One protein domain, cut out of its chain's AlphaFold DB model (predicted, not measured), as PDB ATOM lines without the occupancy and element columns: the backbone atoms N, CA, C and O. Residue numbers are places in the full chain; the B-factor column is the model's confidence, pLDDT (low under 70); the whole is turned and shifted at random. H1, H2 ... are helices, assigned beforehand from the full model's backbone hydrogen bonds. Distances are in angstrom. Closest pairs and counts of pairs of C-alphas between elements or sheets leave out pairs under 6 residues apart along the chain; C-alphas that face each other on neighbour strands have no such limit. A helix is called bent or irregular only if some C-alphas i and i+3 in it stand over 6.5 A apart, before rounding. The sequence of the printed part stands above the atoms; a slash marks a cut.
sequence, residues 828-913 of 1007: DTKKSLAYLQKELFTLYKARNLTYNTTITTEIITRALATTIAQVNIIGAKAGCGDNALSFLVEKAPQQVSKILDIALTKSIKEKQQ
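AT A GLANCE: This is residues 828 to 913 of the 1007 residues of the protein "FHA domain-containing protein" of Metschnikowia aff. pulcherrima (UniProt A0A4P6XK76). Three long helices, H1, H2 and H4, cross steeply, their centres making a triangle; short H3 packs at one end. The 86 printed residues hold four named helices, H1 to H4, and no named strand: all helix, compact with a radius of gyration of the C-alphas of 12.9 A, spanning 39 by 22 by 19 A.

HOW THE PARTS SIT: Residues 859 to 867 of H2, residues 853 to 877, touch H4, residues 893 to 913, opposite ways at a steep 50 degrees; closest C-alphas, Ala 863 and Leu 904, 4.9 A. H1, residues 828 to 846, touches H4 with residues 836 to 844 alone, closest C-alphas Leu 840 and Leu 900, 6.4 A. H3, residues 881 to 891, irregular with C-alphas 882 and 885 7.4 A apart, touches H1; closest C-alphas, Thr 829 and Ser 886, 5.5 A. O i to N i+4 pairs are within hydrogen-bond range throughout H1, H2 and H4, and 5 of 7 in H3.

IN THESE COORDINATES: H2 measures 36.1 A, H4 30.1 A, H1 26.8 A. C-alpha 828 is at (-35.916, 18.191, 5.280), C-alpha 913 at (-18.715, -12.675, -0.696).

THE WHOLE: The printed part has no cut and no long link; 16 residues are under pLDDT 70, among them 877 to 883.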
ATOM      1  N   ASP A 828     -36.246  18.958   4.080       66.94
ATOM      2  CA  ASP A 828     -35.916  18.191   5.280       66.94
ATOM      3  C   ASP A 828     -35.474  16.758   4.968       66.94
ATOM      4  O   ASP A 828     -34.463  16.317   5.511       66.94
ATOM      5  N   THR A 829     -36.069  16.085   3.973       72.94
ATOM      6  CA  THR A 829     -35.519  14.808   3.474       72.94
ATOM      7  C   THR A 829     -34.101  14.983   2.921       72.94
ATOM      8  O   THR A 829     -33.238  14.139   3.166       72.94
ATOM      9  N   LYS A 830     -33.802  16.125   2.280       77.19
ATOM     10  CA  LYS A 830     -32.438  16.482   1.848       77.19
ATOM     11  C   LYS A 830     -31.469  16.691   3.024       77.19
ATOM     12  O   LYS A 830     -30.329  16.227   2.944       77.19
ATOM     13  N   LYS A 831     -31.894  17.346   4.117       79.12
ATOM     14  CA  LYS A 831     -31.087  17.477   5.356       79.12
ATOM     15  C   LYS A 831     -30.800  16.103   5.967       79.12
ATOM     16  O   LYS A 831     -29.657  15.817   6.320       79.12
ATOM     17  N   SER A 832     -31.813  15.245   6.048       79.25
ATOM     18  CA  SER A 832     -31.700  13.913   6.644       79.25
ATOM     19  C   SER A 832     -30.816  12.983   5.820       79.25
ATOM     20  O   SER A 832     -29.966  12.306   6.388       79.25
ATOM     21  N   LEU A 833     -30.906  13.016   4.488       79.94
ATOM     22  CA  LEU A 833     -29.993  12.275   3.611       79.94
ATOM     23  C   LEU A 833     -28.535  12.736   3.795       79.94
ATOM     24  O   LEU A 833     -27.641  11.898   3.903       79.94
ATOM     25  N   ALA A 834     -28.290  14.044   3.929       79.56
ATOM     26  CA  ALA A 834     -26.955  14.571   4.227       79.56
ATOM     27  C   ALA A 834     -26.435  14.141   5.617       79.56
ATOM     28  O   ALA A 834     -25.241  13.868   5.769       79.56
ATOM     29  N   TYR A 835     -27.314  14.022   6.623       81.69
ATOM     30  CA  TYR A 835     -26.967  13.450   7.929       81.69
ATOM     31  C   TYR A 835     -26.578  11.968   7.811       81.69
ATOM     32  O   TYR A 835     -25.491  11.597   8.251       81.69
ATOM     33  N   LEU A 836     -27.396  11.147   7.137       81.62
ATOM     34  CA  LEU A 836     -27.105   9.727   6.884       81.62
ATOM     35  C   LEU A 836     -25.766   9.541   6.154       81.62
ATOM     36  O   LEU A 836     -24.968   8.689   6.534       81.62
ATOM     37  N   GLN A 837     -25.491  10.361   5.135       79.31
ATOM     38  CA  GLN A 837     -24.240  10.319   4.375       79.31
ATOM     39  C   GLN A 837     -23.020  10.661   5.249       79.31
ATOM     40  O   GLN A 837     -21.991   9.987   5.161       79.31
ATOM     41  N   LYS A 838     -23.129  11.676   6.117       81.38
ATOM     42  CA  LYS A 838     -22.069  12.071   7.060       81.38
ATOM     43  C   LYS A 838     -21.813  10.997   8.120       81.38
ATOM     44  O   LYS A 838     -20.657  10.675   8.400       81.38
ATOM     45  N   GLU A 839     -22.877  10.449   8.700       82.94
ATOM     46  CA  GLU A 839     -22.794   9.426   9.744       82.94
ATOM     47  C   GLU A 839     -22.214   8.128   9.177       82.94
ATOM     48  O   GLU A 839     -21.242   7.595   9.706       82.94
ATOM     49  N   LEU A 840     -22.703   7.671   8.022       80.38
ATOM     50  CA  LEU A 840     -22.202   6.457   7.383       80.38
ATOM     51  C   LEU A 840     -20.742   6.591   6.909       80.38
ATOM     52  O   LEU A 840     -19.974   5.640   7.034       80.38
ATOM     53  N   PHE A 841     -20.308   7.772   6.450       77.62
ATOM     54  CA  PHE A 841     -18.885   8.031   6.184       77.62
ATOM     55  C   PHE A 841     -18.036   7.995   7.469       77.62
ATOM     56  O   PHE A 841     -16.897   7.523   7.454       77.62
ATOM     57  N   THR A 842     -18.599   8.433   8.599       80.94
ATOM     58  CA  THR A 842     -17.956   8.349   9.920       80.94
ATOM     59  C   THR A 842     -17.828   6.894  10.385       80.94
ATOM     60  O   THR A 842     -16.731   6.476  10.755       80.94
ATOM     61  N   LEU A 843     -18.894   6.093  10.274       76.44
ATOM     62  CA  LEU A 843     -18.911   4.660  10.610       76.44
ATOM     63  C   LEU A 843     -18.018   3.813   9.685       76.44
ATOM     64  O   LEU A 843     -17.406   2.844  10.140       76.44
ATOM     65  N   TYR A 844     -17.896   4.188   8.407       75.00
ATOM     66  CA  TYR A 844     -16.943   3.586   7.469       75.00
ATOM     67  C   TYR A 844     -15.497   3.885   7.886       75.00
ATOM     68  O   TYR A 844     -14.679   2.972   8.017       75.00
ATOM     69  N   LYS A 845     -15.187   5.160   8.162       76.94
ATOM     70  CA  LYS A 845     -13.849   5.593   8.586       76.94
ATOM     71  C   LYS A 845     -13.435   4.976   9.926       76.94
ATOM     72  O   LYS A 845     -12.279   4.594  10.074       76.94
ATOM     73  N   ALA A 846     -14.366   4.830  10.870       74.50
ATOM     74  CA  ALA A 846     -14.123   4.206  12.172       74.50
ATOM     75  C   ALA A 846     -13.715   2.720  12.082       74.50
ATOM     76  O   ALA A 846     -13.055   2.217  12.986       74.50
ATOM     77  N   ARG A 847     -14.069   2.025  10.990       72.56
ATOM     78  CA  ARG A 847     -13.720   0.614  10.751       72.56
ATOM     79  C   ARG A 847     -12.407   0.395   9.976       72.56
ATOM     80  O   ARG A 847     -12.051  -0.754   9.744       72.56
ATOM     81  N   ASN A 848     -11.688   1.451   9.573       57.78
ATOM     82  CA  ASN A 848     -10.413   1.369   8.833       57.78
ATOM     83  C   ASN A 848     -10.456   0.554   7.510       57.78
ATOM     84  O   ASN A 848      -9.476  -0.095   7.150       57.78
ATOM     85  N   LEU A 849     -11.568   0.576   6.761       66.81
ATOM     86  CA  LEU A 849     -11.711  -0.213   5.525       66.81
ATOM     87  C   LEU A 849     -10.851   0.306   4.356       66.81
ATOM     88  O   LEU A 849     -11.125   1.359   3.771       66.81
ATOM     89  N   THR A 850      -9.872  -0.498   3.943       57.25
ATOM     90  CA  THR A 850      -9.006  -0.291   2.772       57.25
ATOM     91  C   THR A 850      -9.596  -0.901   1.493       57.25
ATOM     92  O   THR A 850      -9.059  -1.847   0.920       57.25
ATOM     93  N   TYR A 851     -10.705  -0.334   1.006       69.06
ATOM     94  CA  TYR A 851     -11.255  -0.654  -0.320       69.06
ATOM     95  C   TYR A 851     -10.929   0.419  -1.364       69.06
ATOM     96  O   TYR A 851     -10.737   1.592  -1.050       69.06
ATOM     97  N   ASN A 852     -10.917   0.018  -2.641       72.50
ATOM     98  CA  ASN A 852     -10.858   0.947  -3.771       72.50
ATOM     99  C   ASN A 852     -12.037   1.945  -3.715       72.50
ATOM    100  O   ASN A 852     -13.112   1.611  -3.212       72.50
ATOM    101  N   THR A 853     -11.864   3.159  -4.241       75.88
ATOM    102  CA  THR A 853     -12.887   4.224  -4.210       75.88
ATOM    103  C   THR A 853     -14.219   3.804  -4.840       75.88
ATOM    104  O   THR A 853     -15.275   4.125  -4.291       75.88
ATOM    105  N   THR A 854     -14.195   3.034  -5.931       79.06
ATOM    106  CA  THR A 854     -15.403   2.496  -6.578       79.06
ATOM    107  C   THR A 854     -16.143   1.525  -5.655       79.06
ATOM    108  O   THR A 854     -17.324   1.721  -5.380       79.06
ATOM    109  N   ILE A 855     -15.436   0.538  -5.092       78.75
ATOM    110  CA  ILE A 855     -16.003  -0.465  -4.171       78.75
ATOM    111  C   ILE A 855     -16.525   0.203  -2.891       78.75
ATOM    112  O   ILE A 855     -17.606  -0.127  -2.407       78.75
ATOM    113  N   THR A 856     -15.788   1.189  -2.374       79.12
ATOM    114  CA  THR A 856     -16.196   2.021  -1.232       79.12
ATOM    115  C   THR A 856     -17.523   2.719  -1.521       79.12
ATOM    116  O   THR A 856     -18.438   2.664  -0.702       79.12
ATOM    117  N   THR A 857     -17.662   3.315  -2.709       81.56
ATOM    118  CA  THR A 857     -18.897   3.986  -3.142       81.56
ATOM    119  C   THR A 857     -20.049   2.988  -3.261       81.56
ATOM    120  O   THR A 857     -21.120   3.247  -2.726       81.56
ATOM    121  N   GLU A 858     -19.839   1.812  -3.862       83.44
ATOM    122  CA  GLU A 858     -20.873   0.770  -3.953       83.44
ATOM    123  C   GLU A 858     -21.353   0.274  -2.580       83.44
ATOM    124  O   GLU A 858     -22.558   0.133  -2.372       83.44
ATOM    125  N   ILE A 859     -20.434   0.021  -1.638       84.56
ATOM    126  CA  ILE A 859     -20.763  -0.391  -0.262       84.56
ATOM    127  C   ILE A 859     -21.578   0.707   0.436       84.56
ATOM    128  O   ILE A 859     -22.606   0.416   1.049       84.56
ATOM    129  N   ILE A 860     -21.156   1.968   0.301       83.00
ATOM    130  CA  ILE A 860     -21.830   3.140   0.873       83.00
ATOM    131  C   ILE A 860     -23.242   3.311   0.289       83.00
ATOM    132  O   ILE A 860     -24.206   3.470   1.039       83.00
ATOM    133  N   THR A 861     -23.392   3.222  -1.034       85.75
ATOM    134  CA  THR A 861     -24.684   3.350  -1.723       85.75
ATOM    135  C   THR A 861     -25.632   2.199  -1.384       85.75
ATOM    136  O   THR A 861     -26.808   2.452  -1.127       85.75
ATOM    137  N   ARG A 862     -25.147   0.949  -1.320       83.38
ATOM    138  CA  ARG A 862     -25.958  -0.218  -0.918       83.38
ATOM    139  C   ARG A 862     -26.443  -0.116   0.526       83.38
ATOM    140  O   ARG A 862     -27.614  -0.395   0.791       83.38
ATOM    141  N   ALA A 863     -25.583   0.337   1.438       84.50
ATOM    142  CA  ALA A 863     -25.948   0.528   2.835       84.50
ATOM    143  C   ALA A 863     -27.021   1.619   2.986       84.50
ATOM    144  O   ALA A 863     -28.071   1.357   3.571       84.50
ATOM    145  N   LEU A 864     -26.821   2.793   2.369       84.56
ATOM    146  CA  LEU A 864     -27.805   3.884   2.373       84.56
ATOM    147  C   LEU A 864     -29.145   3.466   1.750       84.56
ATOM    148  O   LEU A 864     -30.191   3.732   2.338       84.56
ATOM    149  N   ALA A 865     -29.134   2.775   0.605       82.38
ATOM    150  CA  ALA A 865     -30.355   2.277  -0.031       82.38
ATOM    151  C   ALA A 865     -31.101   1.266   0.858       82.38
ATOM    152  O   ALA A 865     -32.323   1.339   0.978       82.38
ATOM    153  N   THR A 866     -30.371   0.369   1.532       80.75
ATOM    154  CA  THR A 866     -30.948  -0.598   2.480       80.75
ATOM    155  C   THR A 866     -31.586   0.111   3.676       80.75
ATOM    156  O   THR A 866     -32.729  -0.188   4.019       80.75
ATOM    157  N   THR A 867     -30.897   1.088   4.274       83.12
ATOM    158  CA  THR A 867     -31.430   1.876   5.396       83.12
ATOM    159  C   THR A 867     -32.659   2.689   4.993       83.12
ATOM    160  O   THR A 867     -33.650   2.656   5.714       83.12
ATOM    161  N   ILE A 868     -32.649   3.368   3.839       81.50
ATOM    162  CA  ILE A 868     -33.810   4.134   3.356       81.50
ATOM    163  C   ILE A 868     -35.005   3.203   3.102       81.50
ATOM    164  O   ILE A 868     -36.112   3.502   3.543       81.50
ATOM    165  N   ALA A 869     -34.795   2.044   2.468       79.56
ATOM    166  CA  ALA A 869     -35.861   1.066   2.250       79.56
ATOM    167  C   ALA A 869     -36.453   0.545   3.572       79.56
ATOM    168  O   ALA A 869     -37.672   0.519   3.733       79.56
ATOM    169  N   GLN A 870     -35.610   0.179   4.545       76.19
ATOM    170  CA  GLN A 870     -36.068  -0.299   5.856       76.19
ATOM    171  C   GLN A 870     -36.796   0.790   6.654       76.19
ATOM    172  O   GLN A 870     -37.871   0.527   7.190       76.19
ATOM    173  N   VAL A 871     -36.267   2.017   6.695       76.88
ATOM    174  CA  VAL A 871     -36.902   3.138   7.408       76.88
ATOM    175  C   VAL A 871     -38.222   3.544   6.750       76.88
ATOM    176  O   VAL A 871     -39.170   3.842   7.470       76.88
ATOM    177  N   ASN A 872     -38.349   3.469   5.423       76.06
ATOM    178  CA  ASN A 872     -39.624   3.728   4.746       76.06
ATOM    179  C   ASN A 872     -40.647   2.598   4.975       76.06
ATOM    180  O   ASN A 872     -41.826   2.885   5.154       76.06
ATOM    181  N   ILE A 873     -40.226   1.327   5.051       76.31
ATOM    182  CA  ILE A 873     -41.113   0.203   5.415       76.31
ATOM    183  C   ILE A 873     -41.616   0.338   6.861       76.31
ATOM    184  O   ILE A 873     -42.803   0.141   7.121       76.31
ATOM    185  N   ILE A 874     -40.736   0.692   7.803       68.25
ATOM    186  CA  ILE A 874     -41.110   0.951   9.203       68.25
ATOM    187  C   ILE A 874     -42.006   2.197   9.282       68.25
ATOM    188  O   ILE A 874     -43.044   2.164   9.933       68.25
ATOM    189  N   GLY A 875     -41.668   3.257   8.547       68.56
ATOM    190  CA  GLY A 875     -42.444   4.490   8.434       68.56
ATOM    191  C   GLY A 875     -43.856   4.295   7.888       68.56
ATOM    192  O   GLY A 875     -44.796   4.890   8.409       68.56
ATOM    193  N   ALA A 876     -44.025   3.425   6.891       70.56
ATOM    194  CA  ALA A 876     -45.331   3.048   6.361       70.56
ATOM    195  C   ALA A 876     -46.152   2.246   7.387       70.56
ATOM    196  O   ALA A 876     -47.322   2.554   7.600       70.56
ATOM    197  N   LYS A 877     -45.534   1.278   8.085       66.69
ATOM    198  CA  LYS A 877     -46.174   0.546   9.199       66.69
ATOM    199  C   LYS A 877     -46.557   1.459  10.373       66.69
ATOM    200  O   LYS A 877     -47.517   1.165  11.072       66.69
ATOM    201  N   ALA A 878     -45.822   2.553  10.566       66.06
ATOM    202  CA  ALA A 878     -46.055   3.575  11.583       66.06
ATOM    203  C   ALA A 878     -47.040   4.686  11.159       66.06
ATOM    204  O   ALA A 878     -47.306   5.587  11.945       66.06
ATOM    205  N   GLY A 879     -47.537   4.693   9.915       66.19
ATOM    206  CA  GLY A 879     -48.384   5.777   9.393       66.19
ATOM    207  C   GLY A 879     -47.659   7.106   9.108       66.19
ATOM    208  O   GLY A 879     -48.291   8.067   8.680       66.19
ATOM    209  N   CYS A 880     -46.334   7.174   9.278       57.94
ATOM    210  CA  CYS A 880     -45.523   8.389   9.106       57.94
ATOM    211  C   CYS A 880     -45.252   8.782   7.635       57.94
ATOM    212  O   CYS A 880     -44.710   9.861   7.376       57.94
ATOM    213  N   GLY A 881     -45.596   7.913   6.677       66.25
ATOM    214  CA  GLY A 881     -45.490   8.168   5.234       66.25
ATOM    215  C   GLY A 881     -44.071   8.491   4.739       66.25
ATOM    216  O   GLY A 881     -43.072   8.152   5.376       66.25
ATOM    217  N   ASP A 882     -43.983   9.189   3.604       63.31
ATOM    218  CA  ASP A 882     -42.718   9.499   2.909       63.31
ATOM    219  C   ASP A 882     -41.737  10.374   3.721       63.31
ATOM    220  O   ASP A 882     -40.553  10.463   3.397       63.31
ATOM    221  N   ASN A 883     -42.204  11.004   4.805       68.31
ATOM    222  CA  ASN A 883     -41.385  11.840   5.688       68.31
ATOM    223  C   ASN A 883     -40.741  11.064   6.852       68.31
ATOM    224  O   ASN A 883     -39.970  11.652   7.618       68.31
ATOM    225  N   ALA A 884     -41.008   9.759   6.996       75.31
ATOM    226  CA  ALA A 884     -40.523   8.943   8.113       75.31
ATOM    227  C   ALA A 884     -38.998   9.010   8.314       75.31
ATOM    228  O   ALA A 884     -38.536   9.128   9.447       75.31
ATOM    229  N   LEU A 885     -38.220   9.025   7.224       76.44
ATOM    230  CA  LEU A 885     -36.760   9.187   7.256       76.44
ATOM    231  C   LEU A 885     -36.326  10.474   7.980       76.44
ATOM    232  O   LEU A 885     -35.337  10.478   8.712       76.44
ATOM    233  N   SER A 886     -37.071  11.566   7.790       77.31
ATOM    234  CA  SER A 886     -36.773  12.851   8.422       77.31
ATOM    235  C   SER A 886     -37.143  12.851   9.900       77.31
ATOM    236  O   SER A 886     -36.351  13.290  10.732       77.31
ATOM    237  N   PHE A 887     -38.309  12.295  10.234       75.50
ATOM    238  CA  PHE A 887     -38.784  12.187  11.612       75.50
ATOM    239  C   PHE A 887     -37.876  11.287  12.468       75.50
ATOM    240  O   PHE A 887     -37.524  11.654  13.586       75.50
ATOM    241  N   LEU A 888     -37.427  10.143  11.937       75.44
ATOM    242  CA  LEU A 888     -36.581   9.193  12.671       75.44
ATOM    243  C   LEU A 888     -35.160   9.747  12.904       75.44
ATOM    244  O   LEU A 888     -34.608   9.572  13.989       75.44
ATOM    245  N   VAL A 889     -34.605  10.505  11.946       80.94
ATOM    246  CA  VAL A 889     -33.342  11.251  12.127       80.94
ATOM    247  C   VAL A 889     -33.466  12.355  13.185       80.94
ATOM    248  O   VAL A 889     -32.525  12.564  13.947       80.94
ATOM    249  N   GLU A 890     -34.609  13.041  13.277       77.69
ATOM    250  CA  GLU A 890     -34.822  14.093  14.281       77.69
ATOM    251  C   GLU A 890     -35.086  13.528  15.690       77.69
ATOM    252  O   GLU A 890     -34.553  14.044  16.672       77.69
ATOM    253  N   LYS A 891     -35.912  12.476  15.812       74.56
ATOM    254  CA  LYS A 891     -36.354  11.943  17.115       74.56
ATOM    255  C   LYS A 891     -35.446  10.859  17.694       74.56
ATOM    256  O   LYS A 891     -35.336  10.771  18.915       74.56
ATOM    257  N   ALA A 892     -34.807  10.038  16.860       71.12
ATOM    258  CA  ALA A 892     -34.040   8.870  17.300       71.12
ATOM    259  C   ALA A 892     -32.711   8.671  16.526       71.12
ATOM    260  O   ALA A 892     -32.434   7.566  16.049       71.12
ATOM    261  N   PRO A 893     -31.830   9.691  16.436       75.94
ATOM    262  CA  PRO A 893     -30.594   9.615  15.647       75.94
ATOM    263  C   PRO A 893     -29.682   8.436  16.035       75.94
ATOM    264  O   PRO A 893     -29.085   7.815  15.165       75.94
ATOM    265  N   GLN A 894     -29.634   8.046  17.314       74.50
ATOM    266  CA  GLN A 894     -28.845   6.889  17.768       74.50
ATOM    267  C   GLN A 894     -29.357   5.548  17.206       74.50
ATOM    268  O   GLN A 894     -28.559   4.656  16.914       74.50
ATOM    269  N   GLN A 895     -30.673   5.400  17.011       71.75
ATOM    270  CA  GLN A 895     -31.251   4.216  16.363       71.75
ATOM    271  C   GLN A 895     -30.933   4.211  14.865       71.75
ATOM    272  O   GLN A 895     -30.595   3.165  14.315       71.75
ATOM    273  N   VAL A 896     -30.949   5.384  14.219       80.44
ATOM    274  CA  VAL A 896     -30.499   5.540  12.829       80.44
ATOM    275  C   VAL A 896     -29.037   5.113  12.675       80.44
ATOM    276  O   VAL A 896     -28.742   4.331  11.772       80.44
ATOM    277  N   SER A 897     -28.138   5.531  13.574       80.62
ATOM    278  CA  SER A 897     -26.742   5.072  13.570       80.62
ATOM    279  C   SER A 897     -26.639   3.550  13.736       80.62
ATOM    280  O   SER A 897     -25.915   2.926  12.967       80.62
ATOM    281  N   LYS A 898     -27.411   2.917  14.641       79.38
ATOM    282  CA  LYS A 898     -27.456   1.441  14.787       79.38
ATOM    283  C   LYS A 898     -27.897   0.743  13.489       79.38
ATOM    284  O   LYS A 898     -27.286  -0.241  13.080       79.38
ATOM    285  N   ILE A 899     -28.925   1.261  12.812       80.56
ATOM    286  CA  ILE A 899     -29.434   0.700  11.545       80.56
ATOM    287  C   ILE A 899     -28.411   0.880  10.411       80.56
ATOM    288  O   ILE A 899     -28.175  -0.062   9.652       80.56
ATOM    289  N   LEU A 900     -27.768   2.050  10.307       82.88
ATOM    290  CA  LEU A 900     -26.679   2.297   9.354       82.88
ATOM    291  C   LEU A 900     -25.490   1.361   9.601       82.88
ATOM    292  O   LEU A 900     -24.914   0.846   8.649       82.88
ATOM    293  N   ASP A 901     -25.139   1.113  10.863       80.75
ATOM    294  CA  ASP A 901     -24.022   0.255  11.259       80.75
ATOM    295  C   ASP A 901     -24.232  -1.211  10.832       80.75
ATOM    296  O   ASP A 901     -23.347  -1.842  10.239       80.75
ATOM    297  N   ILE A 902     -25.453  -1.720  11.032       81.88
ATOM    298  CA  ILE A 902     -25.892  -3.050  10.588       81.88
ATOM    299  C   ILE A 902     -25.962  -3.119   9.053       81.88
ATOM    300  O   ILE A 902     -25.436  -4.059   8.453       81.88
ATOM    301  N   ALA A 903     -26.557  -2.119   8.390       85.06
ATOM    302  CA  ALA A 903     -26.680  -2.073   6.929       85.06
ATOM    303  C   ALA A 903     -25.314  -1.962   6.223       85.06
ATOM    304  O   ALA A 903     -25.093  -2.596   5.187       85.06
ATOM    305  N   LEU A 904     -24.376  -1.214   6.807       83.88
ATOM    306  CA  LEU A 904     -22.993  -1.112   6.351       83.88
ATOM    307  C   LEU A 904     -22.271  -2.451   6.526       83.88
ATOM    308  O   LEU A 904     -21.717  -2.970   5.560       83.88
ATOM    309  N   THR A 905     -22.352  -3.064   7.711       84.12
ATOM    310  CA  THR A 905     -21.761  -4.388   7.990       84.12
ATOM    311  C   THR A 905     -22.305  -5.467   7.042       84.12
ATOM    312  O   THR A 905     -21.534  -6.263   6.502       84.12
ATOM    313  N   LYS A 906     -23.613  -5.448   6.747       84.69
ATOM    314  CA  LYS A 906     -24.252  -6.316   5.745       84.69
ATOM    315  C   LYS A 906     -23.709  -6.068   4.332       84.69
ATOM    316  O   LYS A 906     -23.348  -7.026   3.656       84.69
ATOM    317  N   SER A 907     -23.604  -4.808   3.907       83.88
ATOM    318  CA  SER A 907     -23.123  -4.432   2.565       83.88
ATOM    319  C   SER A 907     -21.642  -4.775   2.353       83.88
ATOM    320  O   SER A 907     -21.254  -5.211   1.271       83.88
ATOM    321  N   ILE A 908     -20.822  -4.645   3.402       84.19
ATOM    322  CA  ILE A 908     -19.423  -5.095   3.421       84.19
ATOM    323  C   ILE A 908     -19.360  -6.618   3.257       84.19
ATOM    324  O   ILE A 908     -18.668  -7.107   2.369       84.19
ATOM    325  N   LYS A 909     -20.115  -7.371   4.071       82.12
ATOM    326  CA  LYS A 909     -20.165  -8.842   4.020       82.12
ATOM    327  C   LYS A 909     -20.634  -9.355   2.654       82.12
ATOM    328  O   LYS A 909     -20.064 -10.310   2.139       82.12
ATOM    329  N   GLU A 910     -21.615  -8.694   2.041       77.00
ATOM    330  CA  GLU A 910     -22.087  -9.014   0.692       77.00
ATOM    331  C   GLU A 910     -20.991  -8.781  -0.366       77.00
ATOM    332  O   GLU A 910     -20.703  -9.676  -1.158       77.00
ATOM    333  N   LYS A 911     -20.305  -7.628  -0.348       74.88
ATOM    334  CA  LYS A 911     -19.206  -7.336  -1.290       74.88
ATOM    335  C   LYS A 911     -17.944  -8.176  -1.054       74.88
ATOM    336  O   LYS A 911     -17.237  -8.453  -2.015       74.88
ATOM    337  N   GLN A 912     -17.691  -8.637   0.172       68.12
ATOM    338  CA  GLN A 912     -16.641  -9.624   0.474       68.12
ATOM    339  C   GLN A 912     -16.978 -11.036  -0.039       68.12
ATOM    340  O   GLN A 912     -16.069 -11.824  -0.285       68.12
ATOM    341  N   GLN A 913     -18.262 -11.371  -0.190       57.69
ATOM    342  CA  GLN A 913     -18.715 -12.675  -0.696       57.69
ATOM    343  C   GLN A 913     -18.979 -12.668  -2.215       57.69
ATOM    344  O   GLN A 913     -18.939 -13.719  -2.854       57.69
TER     345      GLN A 913